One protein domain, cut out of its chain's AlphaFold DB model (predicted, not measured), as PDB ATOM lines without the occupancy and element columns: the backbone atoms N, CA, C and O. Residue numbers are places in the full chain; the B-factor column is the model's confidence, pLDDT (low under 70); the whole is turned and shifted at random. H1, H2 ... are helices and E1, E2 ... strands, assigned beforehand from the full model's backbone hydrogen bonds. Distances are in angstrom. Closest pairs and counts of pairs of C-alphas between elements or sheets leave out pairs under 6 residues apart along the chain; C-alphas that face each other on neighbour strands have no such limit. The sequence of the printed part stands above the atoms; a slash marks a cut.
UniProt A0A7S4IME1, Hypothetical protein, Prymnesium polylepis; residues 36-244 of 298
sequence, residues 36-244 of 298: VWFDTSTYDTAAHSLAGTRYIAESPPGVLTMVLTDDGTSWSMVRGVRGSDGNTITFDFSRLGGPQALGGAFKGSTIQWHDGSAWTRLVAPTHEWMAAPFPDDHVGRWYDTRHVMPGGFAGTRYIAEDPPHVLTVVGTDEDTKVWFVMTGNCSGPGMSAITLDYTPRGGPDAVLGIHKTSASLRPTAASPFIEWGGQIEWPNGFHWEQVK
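Overview. This is residues 36 to 244 of the 298 residues of the protein "Hypothetical protein" of Prymnesium polylepis (UniProt A0A7S4IME1). Two closed barrels of eight strands each, E1 to E8 and E9 to E16, stand side by side, wall to wall where E2, E3 and E4 meet E10, E11 and E12. The one short helix, H1, lies in the connection between the barrels, and residues 220 to 225 stick out from the second barrel's E14 to E15 link. The printed part has 209 residues, with the order E1 to E8, H1, E9 to E16; each barrel is a meander, each strand the antiparallel neighbour of the one before. The class is mostly strand, though under half of the residues are in named elements. The whole is compact and rounded, with a radius of gyration of the C-alphas of 16.9 A and spans of 53 by 39 by 31 A.

Along the chain. The second barrel holds E9, residues 140 to 144; E10, 156 to 161; E11, 166 to 172, 20.1 A long; E12, 179 to 187, the longest at 25.9 A; E13, 193 to 196; E14, 207 to 212; E15, 228 to 233; and E16, 239 to 243, ending at C-alpha 243 (156.207, 134.259, 212.153). The first holds E1, 36 to 39, beginning at C-alpha 36 (138.415, 135.321, 211.946); E2, 53 to 58; E3, 63 to 69, 20.1 A; E4, 76 to 82, 19.6 A; E5, 88 to 92; E6, 102 to 107; E7, 110 to 113; and E8, 118 to 122. H1 is residues 127 to 130.

Arrangement. In the second barrel, E11 and E12 are an antiparallel hairpin at 149 degrees, with N 169 and O 182 2.8 A apart, within hydrogen-bond range. E16 and E9 close the ring at 130 degrees, with N 143 and O 241 at 2.9 A. In the first, E8 and E1 close the ring at 147 degrees, with N 38 and O 120 at 2.9 A. Between the barrels, E2 and E12 have 7 pairs of C-alphas within 8 A, the closest those of Ala 57 and Trp 179, 5.0 A. The closest C-alphas of E4 and E10 are those of Ser 76 and Ala 160, 5.2 A. E6 and E14 are apart. H1 is on neither barrel, and is too short for an O i to N i+4 pair; its one O i to N i+3 pair is within range.

Size, cuts and confidence. The C-alphas farthest apart, those of Asp 85 and Ala 221, are 55.9 A from each other. The printed part has no cut. The links E1 to E2, E9 to E10 and E14 to E15 are long. Mean pLDDT of the printed part is 87.7; it is under 70 at residues 45 to 48, 127 to 133, 175 to 176, 218 to 228 and 243 to 244.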
ATOM      1  N   VAL A  36     137.660 134.505 212.900       93.00
ATOM      2  CA  VAL A  36     138.415 135.321 211.946       93.00
ATOM      3  C   VAL A  36     137.527 135.653 210.763       93.00
ATOM      4  O   VAL A  36     136.857 134.774 210.216       93.00
ATOM      5  N   TRP A  37     137.541 136.916 210.362       93.88
ATOM      6  CA  TRP A  37     136.735 137.448 209.280       93.88
ATOM      7  C   TRP A  37     137.583 138.297 208.343       93.88
ATOM      8  O   TRP A  37     138.554 138.922 208.771       93.88
ATOM      9  N   PHE A  38     137.178 138.329 207.081       90.88
ATOM     10  CA  PHE A  38     137.736 139.207 206.068       90.88
ATOM     11  C   PHE A  38     136.684 140.172 205.587       90.88
ATOM     12  O   PHE A  38     135.610 139.753 205.150       90.88
ATOM     13  N   ASP A  39     137.030 141.445 205.617       88.88
ATOM     14  CA  ASP A  39     136.307 142.458 204.887       88.88
ATOM     15  C   ASP A  39     136.583 142.294 203.392       88.88
ATOM     16  O   ASP A  39     137.698 142.485 202.915       88.88
ATOM     17  N   THR A  40     135.556 141.889 202.645       79.81
ATOM     18  CA  THR A  40     135.694 141.584 201.212       79.81
ATOM     19  C   THR A  40     136.018 142.809 200.361       79.81
ATOM     20  O   THR A  40     136.439 142.649 199.220       79.81
ATOM     21  N   SER A  41     135.841 144.019 200.901       78.81
ATOM     22  CA  SER A  41     136.191 145.262 200.209       78.81
ATOM     23  C   SER A  41     137.676 145.619 200.310       78.81
ATOM     24  O   SER A  41     138.175 146.370 199.474       78.81
ATOM     25  N   THR A  42     138.388 145.073 201.301       73.94
ATOM     26  CA  THR A  42     139.786 145.423 201.609       73.94
ATOM     27  C   THR A  42     140.736 144.230 201.574       73.94
ATOM     28  O   THR A  42     141.934 144.412 201.358       73.94
ATOM     29  N   TYR A  43     140.234 143.006 201.744       74.44
ATOM     30  CA  TYR A  43     141.065 141.810 201.724       74.44
ATOM     31  C   TYR A  43     141.422 141.385 200.297       74.44
ATOM     32  O   TYR A  43     140.568 140.930 199.534       74.44
ATOM     33  N   ASP A  44     142.712 141.459 199.974       70.00
ATOM     34  CA  ASP A  44     143.284 140.904 198.749       70.00
ATOM     35  C   ASP A  44     144.094 139.636 199.063       70.00
ATOM     36  O   ASP A  44     145.207 139.688 199.597       70.00
ATOM     37  N   THR A  45     143.549 138.471 198.697       63.22
ATOM     38  CA  THR A  45     144.234 137.179 198.874       63.22
ATOM     39  C   THR A  45     145.521 137.063 198.061       63.22
ATOM     40  O   THR A  45     146.385 136.265 198.422       63.22
ATOM     41  N   ALA A  46     145.656 137.812 196.962       64.12
ATOM     42  CA  ALA A  46     146.844 137.784 196.112       64.12
ATOM     43  C   ALA A  46     147.984 138.651 196.670       64.12
ATOM     44  O   ALA A  46     149.145 138.414 196.342       64.12
ATOM     45  N   ALA A  47     147.675 139.618 197.539       66.56
ATOM     46  CA  ALA A  47     148.656 140.555 198.079       66.56
ATOM     47  C   ALA A  47     149.533 139.973 199.202       66.56
ATOM     48  O   ALA A  47     150.428 140.667 199.679       66.56
ATOM     49  N   HIS A  48     149.285 138.732 199.649       69.88
ATOM     50  CA  HIS A  48     149.949 138.147 200.822       69.88
ATOM     51  C   HIS A  48     149.920 139.103 202.029       69.88
ATOM     52  O   HIS A  48     150.937 139.336 202.674       69.88
ATOM     53  N   SER A  49     148.759 139.698 202.314       80.88
ATOM     54  CA  SER A  49     148.594 140.698 203.372       80.88
ATOM     55  C   SER A  49     147.539 140.269 204.390       80.88
ATOM     56  O   SER A  49     146.651 139.471 204.091       80.88
ATOM     57  N   LEU A  50     147.640 140.811 205.608       85.12
ATOM     58  CA  LEU A  50     146.571 140.734 206.608       85.12
ATOM     59  C   LEU A  50     145.575 141.899 206.515       85.12
ATOM     60  O   LEU A  50     144.642 141.941 207.315       85.12
ATOM     61  N   ALA A  51     145.743 142.817 205.563       87.75
ATOM     62  CA  ALA A  51     144.804 143.903 205.291       87.75
ATOM     63  C   ALA A  51     143.354 143.398 205.232       87.75
ATOM     64  O   ALA A  51     143.069 142.390 204.594       87.75
ATOM     65  N   GLY A  52     142.433 144.057 205.931       90.19
ATOM     66  CA  GLY A  52     141.024 143.658 205.971       90.19
ATOM     67  C   GLY A  52     140.712 142.472 206.892       90.19
ATOM     68  O   GLY A  52     139.573 142.002 206.916       90.19
ATOM     69  N   THR A  53     141.677 141.969 207.672       91.81
ATOM     70  CA  THR A  53     141.408 140.937 208.686       91.81
ATOM     71  C   THR A  53     140.764 141.517 209.938       91.81
ATOM     72  O   THR A  53     141.061 142.633 210.378       91.81
ATOM     73  N   ARG A  54     139.867 140.725 210.532       95.44
ATOM     74  CA  ARG A  54     139.121 141.044 211.752       95.44
ATOM     75  C   ARG A  54     139.069 139.808 212.644       95.44
ATOM     76  O   ARG A  54     138.689 138.726 212.198       95.44
ATOM     77  N   TYR A  55     139.402 139.972 213.914       95.31
ATOM     78  CA  TYR A  55     139.474 138.901 214.902       95.31
ATOM     79  C   TYR A  55     138.502 139.211 216.022       95.31
ATOM     80  O   TYR A  55     138.753 140.104 216.826       95.31
ATOM     81  N   ILE A  56     137.380 138.496 216.058       97.00
ATOM     82  CA  ILE A  56     136.287 138.761 216.992       97.00
ATOM     83  C   ILE A  56     136.307 137.717 218.103       97.00
ATOM     84  O   ILE A  56     136.310 136.514 217.839       97.00
ATOM     85  N   ALA A  57     136.242 138.181 219.345       96.31
ATOM     86  CA  ALA A  57     135.943 137.363 220.511       96.31
ATOM     87  C   ALA A  57     134.699 137.895 221.228       96.31
ATOM     88  O   ALA A  57     134.430 139.097 221.230       96.31
ATOM     89  N   GLU A  58     133.959 136.984 221.856       94.56
ATOM     90  CA  GLU A  58     132.819 137.296 222.716       94.56
ATOM     91  C   GLU A  58     133.172 136.895 224.149       94.56
ATOM     92  O   GLU A  58     133.271 135.708 224.464       94.56
ATOM     93  N   SER A  59     133.436 137.880 225.007       90.12
ATOM     94  CA  SER A  59     133.790 137.635 226.405       90.12
ATOM     95  C   SER A  59     133.634 138.917 227.238       90.12
ATOM     96  O   SER A  59     134.376 139.874 226.996       90.12
ATOM     97  N   PRO A  60     132.709 138.965 228.221       91.19
ATOM     98  CA  PRO A  60     131.667 137.971 228.549       91.19
ATOM     99  C   PRO A  60     130.585 137.834 227.447       91.19
ATOM    100  O   PRO A  60     130.628 138.579 226.467       91.19
ATOM    101  N   PRO A  61     129.606 136.906 227.572       91.12
ATOM    102  CA  PRO A  61     128.495 136.798 226.621       91.12
ATOM    103  C   PRO A  61     127.798 138.144 226.386       91.12
ATOM    104  O   PRO A  61     127.540 138.885 227.335       91.12
ATOM    105  N   GLY A  62     127.506 138.465 225.129       93.94
ATOM    106  CA  GLY A  62     126.946 139.753 224.717       93.94
ATOM    107  C   GLY A  62     127.983 140.847 224.448       93.94
ATOM    108  O   GLY A  62     127.670 141.801 223.740       93.94
ATOM    109  N   VAL A  63     129.214 140.718 224.956       96.38
ATOM    110  CA  VAL A  63     130.276 141.723 224.807       96.38
ATOM    111  C   VAL A  63     131.280 141.260 223.764       96.38
ATOM    112  O   VAL A  63     131.981 140.265 223.950       96.38
ATOM    113  N   LEU A  64     131.372 142.010 222.670       97.69
ATOM    114  CA  LEU A  64     132.276 141.718 221.569       97.69
ATOM    115  C   LEU A  64     133.514 142.605 221.643       97.69
ATOM    116  O   LEU A  64     133.446 143.806 221.914       97.69
ATOM    117  N   THR A  65     134.659 142.004 221.363       97.81
ATOM    118  CA  THR A  65     135.920 142.714 221.150       97.81
ATOM    119  C   THR A  65     136.484 142.267 219.820       97.81
ATOM    120  O   THR A  65     136.517 141.068 219.533       97.81
ATOM    121  N   MET A  66     136.908 143.227 219.009       98.00
ATOM    122  CA  MET A  66     137.536 142.967 217.728       98.00
ATOM    123  C   MET A  66     138.927 143.573 217.716       98.00
ATOM    124  O   MET A  66     139.074 144.755 217.997       98.00
ATOM    125  N   VAL A  67     139.920 142.767 217.358       97.75
ATOM    126  CA  VAL A  67     141.228 143.248 216.907       97.75
ATOM    127  C   VAL A  67     141.220 143.213 215.381       97.75
ATOM    128  O   VAL A  67     140.757 142.231 214.802       97.75
ATOM    129  N   LEU A  68     141.668 144.276 214.719       95.69
ATOM    130  CA  LEU A  68     141.604 144.402 213.261       95.69
ATOM    131  C   LEU A  68     142.796 145.153 212.678       95.69
ATOM    132  O   LEU A  68     143.472 145.897 213.384       95.69
ATOM    133  N   THR A  69     142.999 144.981 211.375       92.69
ATOM    134  CA  THR A  69     143.932 145.777 210.574       92.69
ATOM    135  C   THR A  69     143.365 146.004 209.172       92.69
ATOM    136  O   THR A  69     142.794 145.090 208.575       92.69
ATOM    137  N   ASP A  70     143.494 147.224 208.654       91.56
ATOM    138  CA  ASP A  70     143.057 147.587 207.295       91.56
ATOM    139  C   ASP A  70     144.190 147.527 206.272       91.56
ATOM    140  O   ASP A  70     143.938 147.291 205.097       91.56
ATOM    141  N   ASP A  71     145.435 147.679 206.716       87.75
ATOM    142  CA  ASP A  71     146.646 147.717 205.886       87.75
ATOM    143  C   ASP A  71     147.537 146.469 206.061       87.75
ATOM    144  O   ASP A  71     148.461 146.242 205.282       87.75
ATOM    145  N   GLY A  72     147.246 145.629 207.059       86.12
ATOM    146  CA  GLY A  72     148.033 144.455 207.432       86.12
ATOM    147  C   GLY A  72     149.176 144.750 208.408       86.12
ATOM    148  O   GLY A  72     149.821 143.811 208.880       86.12
ATOM    149  N   THR A  73     149.418 146.020 208.738       86.06
ATOM    150  CA  THR A  73     150.578 146.474 209.523       86.06
ATOM    151  C   THR A  73     150.203 147.281 210.759       86.06
ATOM    152  O   THR A  73     150.882 147.170 211.776       86.06
ATOM    153  N   SER A  74     149.114 148.037 210.702       89.94
ATOM    154  CA  SER A  74     148.567 148.842 211.790       89.94
ATOM    155  C   SER A  74     147.391 148.106 212.417       89.94
ATOM    156  O   SER A  74     146.462 147.692 211.719       89.94
ATOM    157  N   TRP A  75     147.431 147.925 213.734       93.69
ATOM    158  CA  TRP A  75     146.466 147.103 214.460       93.69
ATOM    159  C   TRP A  75     145.661 147.942 215.435       93.69
ATOM    160  O   TRP A  75     146.217 148.693 216.231       93.69
ATOM    161  N   SER A  76     144.345 147.781 215.394       96.12
ATOM    162  CA  SER A  76     143.407 148.532 216.222       96.12
ATOM    163  C   SER A  76     142.447 147.603 216.947       96.12
ATOM    164  O   SER A  76     142.320 146.421 216.610       96.12
ATOM    165  N   MET A  77     141.754 148.147 217.946       96.75
ATOM    166  CA  MET A  77     140.715 147.443 218.680       96.75
ATOM    167  C   MET A  77     139.410 148.230 218.650       96.75
ATOM    168  O   MET A  77     139.389 149.431 218.897       96.75
ATOM    169  N   VAL A  78     138.303 147.540 218.389       97.50
ATOM    170  CA  VAL A  78     136.959 148.109 218.526       97.50
ATOM    171  C   VAL A  78     136.095 147.240 219.424       97.50
ATOM    172  O   VAL A  78     136.257 146.017 219.527       97.50
ATOM    173  N   ARG A  79     135.152 147.895 220.100       97.62
ATOM    174  CA  ARG A  79     134.182 147.247 220.980       97.62
ATOM    175  C   ARG A  79     132.853 147.111 220.271       97.62
ATOM    176  O   ARG A  79     132.474 147.948 219.453       97.62
ATOM    177  N   GLY A  80     132.145 146.049 220.610       97.50
ATOM    178  CA  GLY A  80     130.816 145.811 220.097       97.50
ATOM    179  C   GLY A  80     129.941 145.071 221.083       97.50
ATOM    180  O   GLY A  80     130.367 144.646 222.158       97.50
ATOM    181  N   VAL A  81     128.693 144.906 220.681       97.75
ATOM    182  CA  VAL A  81     127.675 144.177 221.425       97.75
ATOM    183  C   VAL A  81     126.978 143.195 220.502       97.75
ATOM    184  O   VAL A  81     126.778 143.468 219.316       97.75
ATOM    185  N   ARG A  82     126.611 142.042 221.053       96.62
ATOM    186  CA  ARG A  82     125.730 141.078 220.398       96.62
ATOM    187  C   ARG A  82     124.302 141.337 220.864       96.62
ATOM    188  O   ARG A  82     124.051 141.437 222.064       96.62
ATOM    189  N   GLY A  83     123.379 141.463 219.919       95.44
ATOM    190  CA  GLY A  83     121.967 141.648 220.218       95.44
ATOM    191  C   GLY A  83     121.348 140.410 220.861       95.44
ATOM    192  O   GLY A  83     121.869 139.295 220.774       95.44
ATOM    193  N   SER A  84     120.202 140.605 221.511       93.12
ATOM    194  CA  SER A  84     119.494 139.550 222.246       93.12
ATOM    195  C   SER A  84     118.964 138.421 221.360       93.12
ATOM    196  O   SER A  84     118.679 137.339 221.862       93.12
ATOM    197  N   ASP A  85     118.827 138.658 220.052       92.12
ATOM    198  CA  ASP A  85     118.455 137.634 219.069       92.12
ATOM    199  C   ASP A  85     119.609 136.676 218.725       92.12
ATOM    200  O   ASP A  85     119.418 135.695 218.005       92.12
ATOM    201  N   GLY A  86     120.817 136.959 219.225       90.12
ATOM    202  CA  GLY A  86     122.017 136.172 218.998       90.12
ATOM    203  C   GLY A  86     122.623 136.311 217.599       90.12
ATOM    204  O   GLY A  86     123.714 135.781 217.387       90.12
ATOM    205  N   ASN A  87     121.992 137.026 216.669       92.62
ATOM    206  CA  ASN A  87     122.447 137.137 215.279       92.62
ATOM    207  C   ASN A  87     122.814 138.565 214.885       92.62
ATOM    208  O   ASN A  87     123.610 138.757 213.967       92.62
ATOM    209  N   THR A  88     122.267 139.565 215.564       96.25
ATOM    210  CA  THR A  88     122.645 140.960 215.358       96.25
ATOM    211  C   THR A  88     123.893 141.300 216.155       96.25
ATOM    212  O   THR A  88     124.106 140.830 217.275       96.25
ATOM    213  N   ILE A  89     124.744 142.121 215.556       97.38
ATOM    214  CA  ILE A  89     125.942 142.671 216.180       97.38
ATOM    215  C   ILE A  89     126.011 144.164 215.890       97.38
ATOM    216  O   ILE A  89     125.479 144.652 214.893       97.38
ATOM    217  N   THR A  90     126.660 144.911 216.767       98.12
ATOM    218  CA  THR A  90     126.945 146.330 216.549       98.12
ATOM    219  C   THR A  90     128.339 146.627 217.053       98.12
ATOM    220  O   THR A  90     128.673 146.213 218.160       98.12
ATOM    221  N   PHE A  91     129.143 147.323 216.255       98.25
ATOM    222  CA  PHE A  91     130.486 147.758 216.633       98.25
ATOM    223  C   PHE A  91     130.613 149.278 216.561       98.25
ATOM    224  O   PHE A  91     130.001 149.924 215.707       98.25
ATOM    225  N   ASP A  92     131.421 149.824 217.465       97.81
ATOM    226  CA  ASP A  92     131.776 151.238 217.510       97.81
ATOM    227  C   ASP A  92     133.119 151.464 216.808       97.81
ATOM    228  O   ASP A  92     134.176 151.110 217.330       97.81
ATOM    229  N   PHE A  93     133.063 152.063 215.617       96.25
ATOM    230  CA  PHE A  93     134.232 152.425 214.815       96.25
ATOM    231  C   PHE A  93     134.617 153.903 214.959       96.25
ATOM    232  O   PHE A  93     135.494 154.369 214.235       96.25
ATOM    233  N   SER A  94     134.004 154.657 215.879       95.88
ATOM    234  CA  SER A  94     134.231 156.106 216.017       95.88
ATOM    235  C   SER A  94     135.702 156.470 216.234       95.88
ATOM    236  O   SER A  94     136.181 157.465 215.692       95.88
ATOM    237  N   ARG A  95     136.454 155.622 216.945       91.50
ATOM    238  CA  ARG A  95     137.902 155.790 217.162       91.50
ATOM    239  C   ARG A  95     138.739 155.679 215.892       91.50
ATOM    240  O   ARG A  95     139.823 156.246 215.836       91.50
ATOM    241  N   LEU A  96     138.224 154.981 214.886       92.69
ATOM    242  CA  LEU A  96     138.852 154.813 213.578       92.69
ATOM    243  C   LEU A  96     138.258 155.778 212.536       92.69
ATOM    244  O   LEU A  96     138.468 155.609 211.342       92.69
ATOM    245  N   GLY A  97     137.483 156.780 212.978       93.81
ATOM    246  CA  GLY A  97     136.794 157.733 212.102       93.81
ATOM    247  C   GLY A  97     135.517 157.190 211.449       93.81
ATOM    248  O   GLY A  97     134.932 157.863 210.603       93.81
ATOM    249  N   GLY A  98     135.079 155.988 211.831       93.94
ATOM    250  CA  GLY A  98     133.855 155.358 211.347       93.94
ATOM    251  C   GLY A  98     132.611 155.701 212.182       93.94
ATOM    252  O   GLY A  98     132.648 156.540 213.085       93.94
ATOM    253  N   PRO A  99     131.471 155.048 211.904       96.62
ATOM    254  CA  PRO A  99     130.241 155.243 212.666       96.62
ATOM    255  C   PRO A  99     130.340 154.661 214.086       96.62
ATOM    256  O   PRO A  99     130.918 153.598 214.309       96.62
ATOM    257  N   GLN A 100     129.685 155.322 215.043       96.06
ATOM    258  CA  GLN A 100     129.637 154.884 216.445       96.06
ATOM    259  C   GLN A 100     128.834 153.585 216.657       96.06
ATOM    260  O   GLN A 100     128.977 152.905 217.668       96.06
ATOM    261  N   ALA A 101     127.956 153.246 215.715       96.50
ATOM    262  CA  ALA A 101     127.096 152.074 215.803       96.50
ATOM    263  C   ALA A 101     126.877 151.472 214.411       96.50
ATOM    264  O   ALA A 101     125.810 151.630 213.813       96.50
ATOM    265  N   LEU A 102     127.893 150.788 213.878       97.75
ATOM    266  CA  LEU A 102     127.719 150.005 212.656       97.75
ATOM    267  C   LEU A 102     127.019 148.692 212.999       97.75
ATOM    268  O   LEU A 102     127.595 147.820 213.651       97.75
ATOM    269  N   GLY A 103     125.764 148.568 212.573       97.56
ATOM    270  CA  GLY A 103     124.971 147.354 212.728       97.56
ATOM    271  C   GLY A 103     125.273 146.325 211.640       97.56
ATOM    272  O   GLY A 103     125.438 146.672 210.468       97.56
ATOM    273  N   GLY A 104     125.309 145.054 212.029       97.12
ATOM    274  CA  GLY A 104     125.440 143.926 211.119       97.12
ATOM    275  C   GLY A 104     124.659 142.705 211.595       97.12
ATOM    276  O   GLY A 104     124.263 142.601 212.756       97.12
ATOM    277  N   ALA A 105     124.441 141.765 210.681       95.88
ATOM    278  CA  ALA A 105     123.764 140.504 210.945       95.88
ATOM    279  C   ALA A 105     124.649 139.324 210.539       95.88
ATOM    280  O   ALA A 105     125.078 139.208 209.388       95.88
ATOM    281  N   PHE A 106     124.881 138.422 211.487       90.62
ATOM    282  CA  PHE A 106     125.542 137.150 211.260       90.62
ATOM    283  C   PHE A 106     124.608 136.188 210.513       90.62
ATOM    284  O   PHE A 106     123.490 135.905 210.945       90.62
ATOM    285  N   LYS A 107     125.088 135.668 209.382       89.38
ATOM    286  CA  LYS A 107     124.397 134.718 208.503       89.38
ATOM    287  C   LYS A 107     125.330 133.550 208.173       89.38
ATOM    288  O   LYS A 107     125.795 133.401 207.046       89.38
ATOM    289  N   GLY A 108     125.638 132.725 209.172       87.12
ATOM    290  CA  GLY A 108     126.469 131.528 208.998       87.12
ATOM    291  C   GLY A 108     127.945 131.853 208.751       87.12
ATOM    292  O   GLY A 108     128.702 132.060 209.689       87.12
ATOM    293  N   SER A 109     128.390 131.867 207.497       90.44
ATOM    294  CA  SER A 109     129.784 132.188 207.142       90.44
ATOM    295  C   SER A 109     129.993 133.651 206.756       90.44
ATOM    296  O   SER A 109     131.095 134.011 206.349       90.44
ATOM    297  N   THR A 110     128.961 134.490 206.865       93.44
ATOM    298  CA  THR A 110     129.008 135.894 206.444       93.44
ATOM    299  C   THR A 110     128.460 136.811 207.534       93.44
ATOM    300  O   THR A 110     127.487 136.463 208.202       93.44
ATOM    301  N   ILE A 111     129.056 137.989 207.704       95.88
ATOM    302  CA  ILE A 111     128.426 139.129 208.379       95.88
ATOM    303  C   ILE A 111     127.976 140.094 207.291       95.88
ATOM    304  O   ILE A 111     128.800 140.548 206.504       95.88
ATOM    305  N   GLN A 112     126.682 140.398 207.247       96.00
ATOM    306  CA  GLN A 112     126.140 141.436 206.375       96.00
ATOM    307  C   GLN A 112     125.986 142.728 207.171       96.00
ATOM    308  O   GLN A 112     125.233 142.749 208.147       96.00
ATOM    309  N   TRP A 113     126.653 143.793 206.747       96.44
ATOM    310  CA  TRP A 113     126.580 145.105 207.387       96.44
ATOM    311  C   TRP A 113     125.492 145.981 206.770       96.44
ATOM    312  O   TRP A 113     125.086 145.788 205.619       96.44
ATOM    313  N   HIS A 114     125.007 146.947 207.552       95.75
ATOM    314  CA  HIS A 114     123.986 147.908 207.122       95.75
ATOM    315  C   HIS A 114     124.469 148.875 206.034       95.75
ATOM    316  O   HIS A 114     123.647 149.397 205.289       95.75
ATOM    317  N   ASP A 115     125.779 149.091 205.917       92.94
ATOM    318  CA  ASP A 115     126.385 149.880 204.837       92.94
ATOM    319  C   ASP A 115     126.467 149.119 203.499       92.94
ATOM    320  O   ASP A 115     126.929 149.657 202.497       92.94
ATOM    321  N   GLY A 116     125.993 147.868 203.474       92.69
ATOM    322  CA  GLY A 116     126.008 146.995 202.305       92.69
ATOM    323  C   GLY A 116     127.262 146.132 202.190       92.69
ATOM    324  O   GLY A 116     127.241 145.164 201.426       92.69
ATOM    325  N   SER A 117     128.315 146.403 202.966       93.00
ATOM    326  CA  SER A 117     129.515 145.568 202.978       93.00
ATOM    327  C   SER A 117     129.227 144.190 203.577       93.00
ATOM    328  O   SER A 117     128.284 143.986 204.353       93.00
ATOM    329  N   ALA A 118     130.037 143.206 203.195       93.62
ATOM    330  CA  ALA A 118     129.913 141.846 203.686       93.62
ATOM    331  C   ALA A 118     131.282 141.298 204.070       93.62
ATOM    332  O   ALA A 118     132.257 141.435 203.327       93.62
ATOM    333  N   TRP A 119     131.359 140.668 205.237       95.44
ATOM    334  CA  TRP A 119     132.577 140.015 205.694       95.44
ATOM    335  C   TRP A 119     132.428 138.507 205.646       95.44
ATOM    336  O   TRP A 119     131.393 137.973 206.040       95.44
ATOM    337  N   THR A 120     133.472 137.812 205.205       93.38
ATOM    338  CA  THR A 120     133.473 136.349 205.082       93.38
ATOM    339  C   THR A 120     134.313 135.723 206.182       93.38
ATOM    340  O   THR A 120     135.426 136.166 206.457       93.38
ATOM    341  N   ARG A 121     133.785 134.681 206.822       91.88
ATOM    342  CA  ARG A 121     134.486 133.933 207.861       91.88
ATOM    343  C   ARG A 121     135.597 133.094 207.254       91.88
ATOM    344  O   ARG A 121     135.362 132.326 206.322       91.88
ATOM    345  N   LEU A 122     136.770 133.144 207.871       87.81
ATOM    346  CA  LEU A 122     137.836 132.202 207.583       87.81
ATOM    347  C   LEU A 122     137.691 130.955 208.460       87.81
ATOM    348  O   LEU A 122     137.699 131.033 209.686       87.81
ATOM    349  N   VAL A 123     137.565 129.795 207.816       83.88
ATOM    350  CA  VAL A 123     137.423 128.495 208.499       83.88
ATOM    351  C   VAL A 123     138.766 127.873 208.888       83.88
ATOM    352  O   VAL A 123     138.827 127.107 209.846       83.88
ATOM    353  N   ALA A 124     139.842 128.223 208.181       82.00
ATOM    354  CA  ALA A 124     141.204 127.777 208.456       82.00
ATOM    355  C   ALA A 124     142.228 128.786 207.899       82.00
ATOM    356  O   ALA A 124     141.963 129.379 206.854       82.00
ATOM    357  N   PRO A 125     143.398 128.963 208.536       78.00
ATOM    358  CA  PRO A 125     144.500 129.747 207.976       78.00
ATOM    359  C   PRO A 125     144.881 129.278 206.565       78.00
ATOM    360  O   PRO A 125     145.153 128.093 206.368       78.00
ATOM    361  N   THR A 126     144.950 130.191 205.591       71.62
ATOM    362  CA  THR A 126     145.547 129.874 204.282       71.62
ATOM    363  C   THR A 126     147.069 129.990 204.341       71.62
ATOM    364  O   THR A 126     147.631 130.582 205.270       71.62
ATOM    365  N   HIS A 127     147.762 129.419 203.355       65.00
ATOM    366  CA  HIS A 127     149.215 129.551 203.266       65.00
ATOM    367  C   HIS A 127     149.631 131.015 203.091       65.00
ATOM    368  O   HIS A 127     150.548 131.482 203.761       65.00
ATOM    369  N   GLU A 128     148.898 131.745 202.253       65.31
ATOM    370  CA  GLU A 128     149.102 133.161 201.958       65.31
ATOM    371  C   GLU A 128     148.887 134.011 203.208       65.31
ATOM    372  O   GLU A 128     149.708 134.868 203.520       65.31
ATOM    373  N   TRP A 129     147.844 133.702 203.984       68.44
ATOM    374  CA  TRP A 129     147.583 134.346 205.266       68.44
ATOM    375  C   TRP A 129     148.734 134.104 206.251       68.44
ATOM    376  O   TRP A 129     149.155 135.016 206.961       68.44
ATOM    377  N   MET A 130     149.303 132.895 206.290       67.81
ATOM    378  CA  MET A 130     150.469 132.591 207.133       67.81
ATOM    379  C   MET A 130     151.765 133.265 206.656       67.81
ATOM    380  O   MET A 130     152.673 133.429 207.467       67.81
ATOM    381  N   ALA A 131     151.851 133.654 205.382       65.25
ATOM    382  CA  ALA A 131     153.046 134.212 204.751       65.25
ATOM    383  C   ALA A 131     153.105 135.747 204.721       65.25
ATOM    384  O   ALA A 131     154.084 136.290 204.218       65.25
ATOM    385  N   ALA A 132     152.089 136.438 205.244       67.94
ATOM    386  CA  ALA A 132     152.087 137.893 205.256       67.94
ATOM    387  C   ALA A 132     153.288 138.456 206.043       67.94
ATOM    388  O   ALA A 132     153.548 137.980 207.151       67.94
ATOM    389  N   PRO A 133     154.034 139.435 205.498       65.94
ATOM    390  CA  PRO A 133     155.145 140.056 206.204       65.94
ATOM    391  C   PRO A 133     154.629 140.887 207.383       65.94
ATOM    392  O   PRO A 133     153.584 141.529 207.287       65.94
ATOM    393  N   PHE A 134     155.391 140.911 208.477       70.56
ATOM    394  CA  PHE A 134     155.068 141.705 209.663       70.56
ATOM    395  C   PHE A 134     156.164 142.724 209.963       70.56
ATOM    396  O   PHE A 134     157.349 142.386 209.837       70.56
ATOM    397  N   PRO A 135     155.794 143.945 210.388       71.00
ATOM    398  CA  PRO A 135     156.732 144.811 211.074       71.00
ATOM    399  C   PRO A 135     157.175 144.132 212.375       71.00
ATOM    400  O   PRO A 135     156.398 143.445 213.036       71.00
ATOM    401  N   ASP A 136     158.448 144.304 212.708       76.12
ATOM    402  CA  ASP A 136     159.040 143.834 213.958       76.12
ATOM    403  C   ASP A 136     158.564 144.739 215.103       76.12
ATOM    404  O   ASP A 136     159.211 145.728 215.443       76.12
ATOM    405  N   ASP A 137     157.366 144.449 215.610       88.12
ATOM    406  CA  ASP A 137     156.641 145.257 216.592       88.12
ATOM    407  C   ASP A 137     155.963 144.355 217.637       88.12
ATOM    408  O   ASP A 137     155.793 143.162 217.429       88.12
ATOM    409  N   HIS A 138     155.560 144.900 218.778       93.00
ATOM    410  CA  HIS A 138     154.871 144.171 219.842       93.00
ATOM    411  C   HIS A 138     153.386 143.878 219.534       93.00
ATOM    412  O   HIS A 138     152.781 142.999 220.158       93.00
ATOM    413  N   VAL A 139     152.791 144.585 218.569       93.81
ATOM    414  CA  VAL A 139     151.422 144.350 218.081       93.81
ATOM    415  C   VAL A 139     151.393 143.337 216.935       93.81
ATOM    416  O   VAL A 139     152.419 142.877 216.444       93.81
ATOM    417  N   GLY A 140     150.199 142.938 216.514       91.81
ATOM    418  CA  GLY A 140     149.996 142.060 215.373       91.81
ATOM    419  C   GLY A 140     149.740 140.609 215.739       91.81
ATOM    420  O   GLY A 140     149.183 140.300 216.795       91.81
ATOM    421  N   ARG A 141     150.078 139.699 214.824       90.62
ATOM    422  CA  ARG A 141     149.772 138.274 214.962       90.62
ATOM    423  C   ARG A 141     150.922 137.506 215.604       90.62
ATOM    424  O   ARG A 141     152.038 137.507 215.101       90.62
ATOM    425  N   TRP A 142     150.588 136.722 216.619       91.88
ATOM    426  CA  TRP A 142     151.511 135.871 217.354       91.88
ATOM    427  C   TRP A 142     151.013 134.430 217.432       91.88
ATOM    428  O   TRP A 142     149.810 134.161 217.360       91.88
ATOM    429  N   TYR A 143     151.948 133.508 217.641       90.25
ATOM    430  CA  TYR A 143     151.671 132.098 217.880       90.25
ATOM    431  C   TYR A 143     152.220 131.664 219.232       90.25
ATOM    432  O   TYR A 143     153.416 131.766 219.484       90.25
ATOM    433  N   ASP A 144     151.356 131.128 220.086       92.12
ATOM    434  CA  ASP A 144     151.760 130.374 221.263       92.12
ATOM    435  C   ASP A 144     152.286 129.006 220.827       92.12
ATOM    436  O   ASP A 144     151.532 128.136 220.381       92.12
ATOM    437  N   THR A 145     153.593 128.813 220.985       88.62
ATOM    438  CA  THR A 145     154.310 127.607 220.553       88.62
ATOM    439  C   THR A 145     153.810 126.314 221.196       88.62
ATOM    440  O   THR A 145     154.050 125.236 220.655       88.62
ATOM    441  N   ARG A 146     153.071 126.382 222.313       88.88
ATOM    442  CA  ARG A 146     152.452 125.198 222.936       88.88
ATOM    443  C   ARG A 146     151.111 124.807 222.341       88.88
ATOM    444  O   ARG A 146     150.723 123.648 222.440       88.88
ATOM    445  N   HIS A 147     150.383 125.783 221.813       88.25
ATOM    446  CA  HIS A 147     148.995 125.614 221.389       88.25
ATOM    447  C   HIS A 147     148.845 125.652 219.870       88.25
ATOM    448  O   HIS A 147     147.767 125.349 219.365       88.25
ATOM    449  N   VAL A 148     149.907 126.016 219.142       85.75
ATOM    450  CA  VAL A 148     149.882 126.078 217.684       85.75
ATOM    451  C   VAL A 148     149.504 124.722 217.091       85.75
ATOM    452  O   VAL A 148     150.159 123.709 217.342       85.75
ATOM    453  N   MET A 149     148.438 124.703 216.287       81.69
ATOM    454  CA  MET A 149     148.027 123.505 215.559       81.69
ATOM    455  C   MET A 149     148.102 123.706 214.044       81.69
ATOM    456  O   MET A 149     147.586 124.696 213.525       81.69
ATOM    457  N   PRO A 150     148.664 122.724 213.317       77.25
ATOM    458  CA  PRO A 150     148.457 122.555 211.886       77.25
ATOM    459  C   PRO A 150     147.077 122.881 211.338       77.25
ATOM    460  O   PRO A 150     146.096 122.259 211.729       77.25
ATOM    461  N   GLY A 151     147.025 123.794 210.364       77.38
ATOM    462  CA  GLY A 151     145.814 124.059 209.582       77.38
ATOM    463  C   GLY A 151     144.645 124.630 210.389       77.38
ATOM    464  O   GLY A 151     143.518 124.613 209.905       77.38
ATOM    465  N   GLY A 152     144.894 125.127 211.602       85.50
ATOM    466  CA  GLY A 152     143.876 125.685 212.483       85.50
ATOM    467  C   GLY A 152     144.338 126.970 213.160       85.50
ATOM    468  O   GLY A 152     145.494 127.371 213.074       85.50
ATOM    469  N   PHE A 153     143.408 127.626 213.850       89.12
ATOM    470  CA  PHE A 153     143.686 128.871 214.568       89.12
ATOM    471  C   PHE A 153     144.192 128.667 215.996       89.12
ATOM    472  O   PHE A 153     144.544 129.646 216.652       89.12
ATOM    473  N   ALA A 154     144.225 127.431 216.495       90.44
ATOM    474  CA  ALA A 154     144.726 127.142 217.831       90.44
ATOM    475  C   ALA A 154     146.141 127.711 218.016       90.44
ATOM    476  O   ALA A 154     146.983 127.626 217.119       90.44
ATOM    477  N   GLY A 155     146.365 128.345 219.162       90.56
ATOM    478  CA  GLY A 155     147.600 129.041 219.496       90.56
ATOM    479  C   GLY A 155     147.754 130.421 218.866       90.56
ATOM    480  O   GLY A 155     148.712 131.105 219.202       90.56
ATOM    481  N   THR A 156     146.841 130.881 218.006       91.75
ATOM    482  CA  THR A 156     146.925 132.251 217.471       91.75
ATOM    483  C   THR A 156     146.543 133.290 218.525       91.75
ATOM    484  O   THR A 156     145.656 133.067 219.363       91.75
ATOM    485  N   ARG A 157     147.235 134.429 218.486       94.44
ATOM    486  CA  ARG A 157     146.954 135.650 219.250       94.44
ATOM    487  C   ARG A 157     147.052 136.842 218.309       94.44
ATOM    488  O   ARG A 157     147.937 136.882 217.461       94.44
ATOM    489  N   TYR A 158     146.191 137.820 218.505       94.62
ATOM    490  CA  TYR A 158     146.177 139.077 217.772       94.62
ATOM    491  C   TYR A 158     146.212 140.184 218.802       94.62
ATOM    492  O   TYR A 158     145.300 140.279 219.623       94.62
ATOM    493  N   ILE A 159     147.292 140.952 218.795       96.75
ATOM    494  CA  ILE A 159     147.557 142.013 219.755       96.75
ATOM    495  C   ILE A 159     147.324 143.345 219.049       96.75
ATOM    496  O   ILE A 159     147.887 143.586 217.986       96.75
ATOM    497  N   ALA A 160     146.514 144.206 219.650       97.12
ATOM    498  CA  ALA A 160     146.419 145.613 219.282       97.12
ATOM    499  C   ALA A 160     146.780 146.483 220.484       97.12
ATOM    500  O   ALA A 160     146.480 146.118 221.625       97.12
ATOM    501  N   GLU A 161     147.386 147.629 220.206       95.94
ATOM    502  CA  GLU A 161     147.641 148.694 221.171       95.94
ATOM    503  C   GLU A 161     146.665 149.840 220.882       95.94
ATOM    504  O   GLU A 161     146.801 150.547 219.888       95.94
ATOM    505  N   ASP A 162     145.643 149.993 221.724       90.56
ATOM    506  CA  ASP A 162     144.692 151.106 221.641       90.56
ATOM    507  C   ASP A 162     143.946 151.266 222.982       90.56
ATOM    508  O   ASP A 162     143.147 150.391 223.353       90.56
ATOM    509  N   PRO A 163     144.146 152.377 223.722       92.81
ATOM    510  CA  PRO A 163     145.050 153.510 223.443       92.81
ATOM    511  C   PRO A 163     146.545 153.153 223.630       92.81
ATOM    512  O   PRO A 163     146.842 152.019 224.012       92.81
ATOM    513  N   PRO A 164     147.494 154.096 223.418       94.38
ATOM    514  CA  PRO A 164     148.913 153.845 223.663       94.38
ATOM    515  C   PRO A 164     149.187 153.212 225.032       94.38
ATOM    516  O   PRO A 164     148.627 153.616 226.054       94.38
ATOM    517  N   HIS A 165     150.063 152.217 225.030       96.31
ATOM    518  CA  HIS A 165     150.460 151.335 226.118       96.31
ATOM    519  C   HIS A 165     149.368 150.438 226.703       96.31
ATOM    520  O   HIS A 165     149.607 149.781 227.718       96.31
ATOM    521  N   VAL A 166     148.193 150.358 226.076       97.50
ATOM    522  CA  VAL A 166     147.102 149.471 226.492       97.50
ATOM    523  C   VAL A 166     146.899 148.396 225.439       97.50
ATOM    524  O   VAL A 166     146.480 148.663 224.316       97.50
ATOM    525  N   LEU A 167     147.166 147.155 225.830       98.12
ATOM    526  CA  LEU A 167     147.095 146.012 224.936       98.12
ATOM    527  C   LEU A 167     145.752 145.307 225.054       98.12
ATOM    528  O   LEU A 167     145.262 145.037 226.155       98.12
ATOM    529  N   THR A 168     145.205 144.927 223.908       98.12
ATOM    530  CA  THR A 168     144.121 143.953 223.808       98.12
ATOM    531  C   THR A 168     144.596 142.766 222.995       98.12
ATOM    532  O   THR A 168     145.134 142.928 221.903       98.12
ATOM    533  N   VAL A 169     144.365 141.567 223.518       97.81
ATOM    534  CA  VAL A 169     144.664 140.309 222.845       97.81
ATOM    535  C   VAL A 169     143.364 139.585 222.550       97.81
ATOM    536  O   VAL A 169     142.627 139.252 223.475       97.81
ATOM    537  N   VAL A 170     143.116 139.282 221.280       97.38
ATOM    538  CA  VAL A 170     142.120 138.288 220.866       97.38
ATOM    539  C   VAL A 170     142.857 137.017 220.467       97.38
ATOM    540  O   VAL A 170     143.845 137.078 219.744       97.38
ATOM    541  N   GLY A 171     142.424 135.849 220.930       95.00
ATOM    542  CA  GLY A 171     143.101 134.599 220.582       95.00
ATOM    543  C   GLY A 171     142.257 133.359 220.805       95.00
ATOM    544  O   GLY A 171     141.148 133.429 221.329       95.00
ATOM    545  N   THR A 172     142.800 132.211 220.405       93.62
ATOM    546  CA  THR A 172     142.207 130.893 220.664       93.62
ATOM    547  C   THR A 172     143.300 129.861 220.924       93.62
ATOM    548  O   THR A 172     144.366 129.906 220.315       93.62
ATOM    549  N   ASP A 173     143.043 128.925 221.836       92.06
ATOM    550  CA  ASP A 173     143.905 127.753 222.093       92.06
ATOM    551  C   ASP A 173     143.379 126.478 221.442       92.06
ATOM    552  O   ASP A 173     144.036 125.442 221.462       92.06
ATOM    553  N   GLU A 174     142.196 126.568 220.849       84.56
ATOM    554  CA  GLU A 174     141.473 125.456 220.255       84.56
ATOM    555  C   GLU A 174     141.136 125.778 218.794       84.56
ATOM    556  O   GLU A 174     141.259 126.919 218.327       84.56
ATOM    557  N   ASP A 175     140.711 124.764 218.052       69.38
ATOM    558  CA  ASP A 175     140.348 124.813 216.637       69.38
ATOM    559  C   ASP A 175     139.036 125.586 216.395       69.38
ATOM    560  O   ASP A 175     138.026 125.022 215.991       69.38
ATOM    561  N   THR A 176     139.066 126.910 216.608       65.00
ATOM    562  CA  THR A 176     137.991 127.912 216.384       65.00
ATOM    563  C   THR A 176     136.823 127.938 217.366       65.00
ATOM    564  O   THR A 176     135.939 128.781 217.223       65.00
ATOM    565  N   LYS A 177     136.816 127.070 218.380       72.75
ATOM    566  CA  LYS A 177     135.656 126.907 219.271       72.75
ATOM    567  C   LYS A 177     135.542 127.981 220.345       72.75
ATOM    568  O   LYS A 177     134.434 128.410 220.655       72.75
ATOM    569  N   VAL A 178     136.668 128.416 220.907       87.62
ATOM    570  CA  VAL A 178     136.681 129.331 222.053       87.62
ATOM    571  C   VAL A 178     137.674 130.455 221.810       87.62
ATOM    572  O   VAL A 178     138.880 130.300 221.999       87.62
ATOM    573  N   TRP A 179     137.134 131.606 221.424       93.56
ATOM    574  CA  TRP A 179     137.886 132.847 221.319       93.56
ATOM    575  C   TRP A 179     137.839 133.588 222.646       93.56
ATOM    576  O   TRP A 179     136.779 133.716 223.256       93.56
ATOM    577  N   PHE A 180     138.987 134.075 223.094       94.81
ATOM    578  CA  PHE A 180     139.119 134.798 224.349       94.81
ATOM    579  C   PHE A 180     139.660 136.204 224.122       94.81
ATOM    580  O   PHE A 180     140.305 136.482 223.108       94.81
ATOM    581  N   VAL A 181     139.419 137.059 225.114       96.94
ATOM    582  CA  VAL A 181     140.021 138.385 225.233       96.94
ATOM    583  C   VAL A 181     140.947 138.381 226.444       96.94
ATOM    584  O   VAL A 181     140.572 137.879 227.502       96.94
ATOM    585  N   MET A 182     142.144 138.936 226.294       97.25
ATOM    586  CA  MET A 182     142.995 139.342 227.415       97.25
ATOM    587  C   MET A 182     143.342 140.815 227.253       97.25
ATOM    588  O   MET A 182     143.397 141.332 226.136       97.25
ATOM    589  N   THR A 183     143.582 141.488 228.367       97.69
ATOM    590  CA  THR A 183     144.017 142.885 228.389       97.69
ATOM    591  C   THR A 183     145.376 142.993 229.047       97.69
ATOM    592  O   THR A 183     145.778 142.115 229.809       97.69
ATOM    593  N   GLY A 184     146.098 144.065 228.759       97.81
ATOM    594  CA  GLY A 184     147.433 144.244 229.291       97.81
ATOM    595  C   GLY A 184     148.007 145.621 229.026       97.81
ATOM    596  O   GLY A 184     147.298 146.543 228.628       97.81
ATOM    597  N   ASN A 185     149.310 145.743 229.236       98.31
ATOM    598  CA  ASN A 185     150.076 146.936 228.914       98.31
ATOM    599  C   ASN A 185     151.445 146.581 228.335       98.31
ATOM    600  O   ASN A 185     151.954 145.476 228.544       98.31
ATOM    601  N   CYS A 186     152.035 147.530 227.614       97.38
ATOM    602  CA  CYS A 186     153.433 147.473 227.204       97.38
ATOM    603  C   CYS A 186     154.231 148.609 227.853       97.38
ATOM    604  O   CYS A 186     153.703 149.681 228.149       97.38
ATOM    605  N   SER A 187     155.511 148.367 228.115       97.31
ATOM    606  CA  SER A 187     156.422 149.346 228.708       97.31
ATOM    607  C   SER A 187     157.885 149.028 228.383       97.31
ATOM    608  O   SER A 187     158.200 148.035 227.723       97.31
ATOM    609  N   GLY A 188     158.792 149.880 228.863       95.12
ATOM    610  CA  GLY A 188     160.231 149.742 228.650       95.12
ATOM    611  C   GLY A 188     160.698 150.221 227.266       95.12
ATOM    612  O   GLY A 188     159.882 150.572 226.411       95.12
ATOM    613  N   PRO A 189     162.021 150.282 227.036       90.38
ATOM    614  CA  PRO A 189     162.580 150.708 225.757       90.38
ATOM    615  C   PRO A 189     162.104 149.803 224.613       90.38
ATOM    616  O   PRO A 189     162.241 148.585 224.696       90.38
ATOM    617  N   GLY A 190     161.542 150.392 223.554       88.12
ATOM    618  CA  GLY A 190     161.037 149.633 222.403       88.12
ATOM    619  C   GLY A 190     159.922 148.639 222.750       88.12
ATOM    620  O   GLY A 190     159.832 147.591 222.117       88.12
ATOM    621  N   MET A 191     159.114 148.927 223.779       94.62
ATOM    622  CA  MET A 191     158.040 148.045 224.260       94.62
ATOM    623  C   MET A 191     158.535 146.649 224.673       94.62
ATOM    624  O   MET A 191     157.855 145.644 224.468       94.62
ATOM    625  N   SER A 192     159.737 146.566 225.253       95.12
ATOM    626  CA  SER A 192     160.378 145.298 225.626       95.12
ATOM    627  C   SER A 192     159.676 144.530 226.753       95.12
ATOM    628  O   SER A 192     160.010 143.375 227.003       95.12
ATOM    629  N   ALA A 193     158.758 145.159 227.489       97.25
ATOM    630  CA  ALA A 193     158.022 144.543 228.588       97.25
ATOM    631  C   ALA A 193     156.524 144.516 228.271       97.25
ATOM    632  O   ALA A 193     155.913 145.565 228.092       97.25
ATOM    633  N   ILE A 194     155.938 143.319 228.245       98.12
ATOM    634  CA  ILE A 194     154.526 143.076 227.933       98.12
ATOM    635  C   ILE A 194     153.873 142.429 229.149       98.12
ATOM    636  O   ILE A 194     154.235 141.316 229.510       98.12
ATOM    637  N   THR A 195     152.910 143.089 229.784       98.25
ATOM    638  CA  THR A 195     152.163 142.505 230.908       98.25
ATOM    639  C   THR A 195     150.757 142.163 230.458       98.25
ATOM    640  O   THR A 195     150.057 143.048 229.976       98.25
ATOM    641  N   LEU A 196     150.322 140.914 230.636       98.12
ATOM    642  CA  LEU A 196     148.962 140.477 230.302       98.12
ATOM    643  C   LEU A 196     148.222 139.936 231.528       98.12
ATOM    644  O   LEU A 196     148.809 139.235 232.357       98.12
ATOM    645  N   ASP A 197     146.923 140.216 231.583       97.38
ATOM    646  CA  ASP A 197     145.972 139.635 232.526       97.38
ATOM    647  C   ASP A 197     145.434 138.302 231.983       97.38
ATOM    648  O   ASP A 197     144.696 138.252 230.994       97.38
ATOM    649  N   TYR A 198     145.809 137.206 232.645       94.62
ATOM    650  CA  TYR A 198     145.362 135.853 232.316       94.62
ATOM    651  C   TYR A 198     144.171 135.395 233.169       94.62
ATOM    652  O   TYR A 198     143.731 134.248 233.013       94.62
ATOM    653  N   THR A 199     143.599 136.238 234.035       93.88
ATOM    654  CA  THR A 199     142.413 135.885 234.837       93.88
ATOM    655  C   THR A 199     141.229 135.403 233.998       93.88
ATOM    656  O   THR A 199     140.615 134.414 234.415       93.88
ATOM    657  N   PRO A 200     140.944 135.924 232.778       90.19
ATOM    658  CA  PRO A 200     139.863 135.385 231.943       90.19
ATOM    659  C   PRO A 200     140.107 133.931 231.510       90.19
ATOM    660  O   PRO A 200     139.180 133.208 231.149       90.19
ATOM    661  N   ARG A 201     141.365 133.481 231.563       88.50
ATOM    662  CA  ARG A 201     141.805 132.108 231.279       88.50
ATOM    663  C   ARG A 201     142.050 131.295 232.557       88.50
ATOM    664  O   ARG A 201     142.531 130.167 232.481       88.50
ATOM    665  N   GLY A 202     141.720 131.841 233.730       90.25
ATOM    666  CA  GLY A 202     141.964 131.225 235.037       90.25
ATOM    667  C   GLY A 202     143.427 131.258 235.488       90.25
ATOM    668  O   GLY A 202     143.799 130.489 236.374       90.25
ATOM    669  N   GLY A 203     144.253 132.094 234.857       92.50
ATOM    670  CA  GLY A 203     145.632 132.359 235.253       92.50
ATOM    671  C   GLY A 203     145.761 133.562 236.198       92.50
ATOM    672  O   GLY A 203     144.754 134.069 236.692       92.50
ATOM    673  N   PRO A 204     147.001 134.002 236.471       95.81
ATOM    674  CA  PRO A 204     147.263 135.196 237.274       95.81
ATOM    675  C   PRO A 204     146.862 136.486 236.536       95.81
ATOM    676  O   PRO A 204     146.787 136.519 235.309       95.81
ATOM    677  N   ASP A 205     146.637 137.547 237.302       94.50
ATOM    678  CA  ASP A 205     146.196 138.880 236.863       94.50
ATOM    679  C   ASP A 205     147.288 139.737 236.216       94.50
ATOM    680  O   ASP A 205     146.991 140.693 235.504       94.50
ATOM    681  N   ALA A 206     148.553 139.377 236.416       95.88
ATOM    682  CA  ALA A 206     149.676 140.026 235.761       95.88
ATOM    683  C   ALA A 206     150.798 139.024 235.469       95.88
ATOM    684  O   ALA A 206     151.503 138.562 236.368       95.88
ATOM    685  N   VAL A 207     150.997 138.711 234.187       97.44
ATOM    686  CA  VAL A 207     152.166 137.963 233.708       97.44
ATOM    687  C   VAL A 207     153.038 138.889 232.886       97.44
ATOM    688  O   VAL A 207     152.630 139.332 231.815       97.44
ATOM    689  N   LEU A 208     154.251 139.141 233.373       97.81
ATOM    690  CA  LEU A 208     155.271 139.882 232.642       97.81
ATOM    691  C   LEU A 208     155.974 138.968 231.633       97.81
ATOM    692  O   LEU A 208     156.624 137.998 232.021       97.81
ATOM    693  N   GLY A 209     155.865 139.308 230.357       97.44
ATOM    694  CA  GLY A 209     156.634 138.763 229.251       97.44
ATOM    695  C   GLY A 209     157.691 139.747 228.755       97.44
ATOM    696  O   GLY A 209     157.516 140.966 228.820       97.44
ATOM    697  N   ILE A 210     158.795 139.208 228.245       97.25
ATOM    698  CA  ILE A 210     159.891 139.977 227.655       97.25
ATOM    699  C   ILE A 210     159.773 139.912 226.137       97.25
ATOM    700  O   ILE A 210     159.973 138.850 225.546       97.25
ATOM    701  N   HIS A 211     159.462 141.048 225.518       95.19
ATOM    702  CA  HIS A 211     159.436 141.200 224.071       95.19
ATOM    703  C   HIS A 211     160.854 141.422 223.532       95.19
ATOM    704  O   HIS A 211     161.604 142.283 223.997       95.19
ATOM    705  N   LYS A 212     161.215 140.607 222.547       92.44
ATOM    706  CA  LYS A 212     162.491 140.591 221.841       92.44
ATOM    707  C   LYS A 212     162.201 140.783 220.365       92.44
ATOM    708  O   LYS A 212     161.534 139.944 219.772       92.44
ATOM    709  N   THR A 213     162.730 141.847 219.783       87.94
ATOM    710  CA  THR A 213     162.654 142.100 218.341       87.94
ATOM    711  C   THR A 213     163.558 141.145 217.569       87.94
ATOM    712  O   THR A 213     164.528 140.617 218.133       87.94
ATOM    713  N   SER A 214     163.313 140.978 216.273       80.81
ATOM    714  CA  SER A 214     164.151 140.175 215.370       80.81
ATOM    715  C   SER A 214     165.631 140.559 215.460       80.81
ATOM    716  O   SER A 214     166.497 139.691 215.535       80.81
ATOM    717  N   ALA A 215     165.924 141.860 215.569       77.38
ATOM    718  CA  ALA A 215     167.282 142.383 215.707       77.38
ATOM    719  C   ALA A 215     167.974 141.967 217.018       77.38
ATOM    720  O   ALA A 215     169.201 141.881 217.081       77.38
ATOM    721  N   SER A 216     167.201 141.719 218.079       76.19
ATOM    722  CA  SER A 216     167.720 141.282 219.381       76.19
ATOM    723  C   SER A 216     167.916 139.764 219.472       76.19
ATOM    724  O   SER A 216     168.656 139.277 220.336       76.19
ATOM    725  N   LEU A 217     167.285 139.005 218.573       75.00
ATOM    726  CA  LEU A 217     167.418 137.559 218.498       75.00
ATOM    727  C   LEU A 217     168.712 137.212 217.751       75.00
ATOM    728  O   LEU A 217     168.876 137.488 216.566       75.00
ATOM    729  N   ARG A 218     169.669 136.580 218.444       62.72
ATOM    730  CA  ARG A 218     170.858 136.046 217.767       62.72
ATOM    731  C   ARG A 218     170.428 134.912 216.833       62.72
ATOM    732  O   ARG A 218     169.756 133.993 217.310       62.72
ATOM    733  N   PRO A 219     170.876 134.890 215.564       58.44
ATOM    734  CA  PRO A 219     170.733 133.711 214.724       58.44
ATOM    735  C   PRO A 219     171.399 132.538 215.441       58.44
ATOM    736  O   PRO A 219     172.611 132.534 215.670       58.44
ATOM    737  N   THR A 220     170.614 131.553 215.864       53.38
ATOM    738  CA  THR A 220     171.198 130.311 216.360       53.38
ATOM    739  C   THR A 220     171.614 129.481 215.150       53.38
ATOM    740  O   THR A 220     170.887 129.397 214.160       53.38
ATOM    741  N   ALA A 221     172.775 128.824 215.224       48.72
ATOM    742  CA  ALA A 221     173.259 127.928 214.165       48.72
ATOM    743  C   ALA A 221     172.269 126.785 213.831       48.72
ATOM    744  O   ALA A 221     172.393 126.135 212.798       48.72
ATOM    745  N   ALA A 222     171.269 126.559 214.689       49.56
ATOM    746  CA  ALA A 222     170.203 125.584 214.506       49.56
ATOM    747  C   ALA A 222     169.095 126.031 213.530       49.56
ATOM    748  O   ALA A 222     168.248 125.209 213.176       49.56
ATOM    749  N   SER A 223     169.053 127.298 213.092       46.78
ATOM    750  CA  SER A 223     168.010 127.744 212.157       46.78
ATOM    751  C   SER A 223     168.432 128.884 211.218       46.78
ATOM    752  O   SER A 223     167.912 129.991 211.307       46.78
ATOM    753  N   PRO A 224     169.333 128.621 210.254       47.47
ATOM    754  CA  PRO A 224     169.762 129.619 209.265       47.47
ATOM    755  C   PRO A 224     168.682 129.999 208.227       47.47
ATOM    756  O   PRO A 224     168.968 130.762 207.314       47.47
ATOM    757  N   PHE A 225     167.457 129.469 208.343       46.31
ATOM    758  CA  PHE A 225     166.379 129.642 207.361       46.31
ATOM    759  C   PHE A 225     165.093 130.246 207.943       46.31
ATOM    760  O   PHE A 225     164.066 130.238 207.267       46.31
ATOM    761  N   ILE A 226     165.117 130.724 209.193       52.81
ATOM    762  CA  ILE A 226     163.966 131.399 209.798       52.81
ATOM    763  C   ILE A 226     164.361 132.840 210.092       52.81
ATOM    764  O   ILE A 226     165.114 133.105 211.027       52.81
ATOM    765  N   GLU A 227     163.843 133.772 209.292       58.56
ATOM    766  CA  GLU A 227     163.751 135.153 209.745       58.56
ATOM    767  C   GLU A 227     162.595 135.220 210.739       58.56
ATOM    768  O   GLU A 227     161.425 135.111 210.374       58.56
ATOM    769  N   TRP A 228     162.930 135.317 212.016       63.91
ATOM    770  CA  TRP A 228     161.946 135.600 213.049       63.91
ATOM    771  C   TRP A 228     161.532 137.069 212.954       63.91
ATOM    772  O   TRP A 228     162.353 137.915 212.594       63.91
ATOM    773  N   GLY A 229     160.261 137.366 213.244       76.38
ATOM    774  CA  GLY A 229     159.867 138.713 213.663       76.38
ATOM    775  C   GLY A 229     160.294 138.893 215.120       76.38
ATOM    776  O   GLY A 229     161.444 138.621 215.469       76.38
ATOM    777  N   GLY A 230     159.355 139.228 215.996       88.31
ATOM    778  CA  GLY A 230     159.564 139.217 217.439       88.31
ATOM    779  C   GLY A 230     159.321 137.872 218.148       88.31
ATOM    780  O   GLY A 230     158.704 136.935 217.630       88.31
ATOM    781  N   GLN A 231     159.770 137.808 219.401       92.38
ATOM    782  CA  GLN A 231     159.443 136.780 220.390       92.38
ATOM    783  C   GLN A 231     158.965 137.453 221.682       92.38
ATOM    784  O   GLN A 231     159.576 138.419 222.129       92.38
ATOM    785  N   ILE A 232     157.925 136.922 222.329       95.25
ATOM    786  CA  ILE A 232     157.577 137.288 223.713       95.25
ATOM    787  C   ILE A 232     157.852 136.084 224.603       95.25
ATOM    788  O   ILE A 232     157.190 135.058 224.470       95.25
ATOM    789  N   GLU A 233     158.834 136.189 225.492       95.44
ATOM    790  CA  GLU A 233     159.203 135.128 226.433       95.44
ATOM    791  C   GLU A 233     158.493 135.311 227.774       95.44
ATOM    792  O   GLU A 233     158.548 136.382 228.375       95.44
ATOM    793  N   TRP A 234     157.846 134.254 228.256       95.94
ATOM    794  CA  TRP A 234     157.080 134.243 229.497       95.94
ATOM    795  C   TRP A 234     157.875 133.597 230.648       95.94
ATOM    796  O   TRP A 234     158.754 132.768 230.404       95.94
ATOM    797  N   PRO A 235     157.537 133.870 231.926       94.50
ATOM    798  CA  PRO A 235     158.316 133.402 233.084       94.50
ATOM    799  C   PRO A 235     158.411 131.877 233.234       94.50
ATOM    800  O   PRO A 235     159.264 131.362 233.950       94.50
ATOM    801  N   ASN A 236     157.511 131.142 232.585       90.06
ATOM    802  CA  ASN A 236     157.478 129.682 232.581       90.06
ATOM    803  C   ASN A 236     158.336 129.055 231.465       90.06
ATOM    804  O   ASN A 236     158.289 127.838 231.289       90.06
ATOM    805  N   GLY A 237     159.099 129.863 230.723       88.19
ATOM    806  CA  GLY A 237     159.958 129.418 229.626       88.19
ATOM    807  C   GLY A 237     159.213 129.141 228.322       88.19
ATOM    808  O   GLY A 237     159.831 128.696 227.359       88.19
ATOM    809  N   PHE A 238     157.901 129.385 228.268       89.62
ATOM    810  CA  PHE A 238     157.172 129.387 227.006       89.62
ATOM    811  C   PHE A 238     157.298 130.738 226.340       89.62
ATOM    812  O   PHE A 238     157.503 131.761 226.991       89.62
ATOM    813  N   HIS A 239     157.098 130.753 225.034       92.12
ATOM    814  CA  HIS A 239     157.163 131.984 224.282       92.12
ATOM    815  C   HIS A 239     156.145 132.016 223.161       92.12
ATOM    816  O   HIS A 239     155.680 130.981 222.667       92.12
ATOM    817  N   TRP A 240     155.789 133.239 222.798       94.00
ATOM    818  CA  TRP A 240     155.045 133.529 221.591       94.00
ATOM    819  C   TRP A 240     156.001 133.967 220.496       94.00
ATOM    820  O   TRP A 240     156.993 134.638 220.776       94.00
ATOM    821  N   GLU A 241     155.689 133.600 219.260       89.62
ATOM    822  CA  GLU A 241     156.499 133.929 218.088       89.62
ATOM    823  C   GLU A 241     155.673 134.726 217.082       89.62
ATOM    824  O   GLU A 241     154.541 134.352 216.757       89.62
ATOM    825  N   GLN A 242     156.262 135.794 216.548       86.69
ATOM    826  CA  GLN A 242     155.841 136.374 215.282       86.69
ATOM    827  C   GLN A 242     156.524 135.621 214.149       86.69
ATOM    828  O   GLN A 242     157.751 135.607 214.004       86.69
ATOM    829  N   VAL A 243     155.713 134.981 213.320       66.94
ATOM    830  CA  VAL A 243     156.207 134.259 212.153       66.94
ATOM    831  C   VAL A 243     156.275 135.240 210.989       66.94
ATOM    832  O   VAL A 243     155.233 135.644 210.480       66.94
ATOM    833  N   LYS A 244     157.491 135.605 210.562       62.06
ATOM    834  CA  LYS A 244     157.724 136.468 209.390       62.06
ATOM    835  C   LYS A 244     157.499 135.721 208.065       62.06
ATOM    836  O   LYS A 244     157.223 136.361 207.062       62.06
TER     837      LYS A 244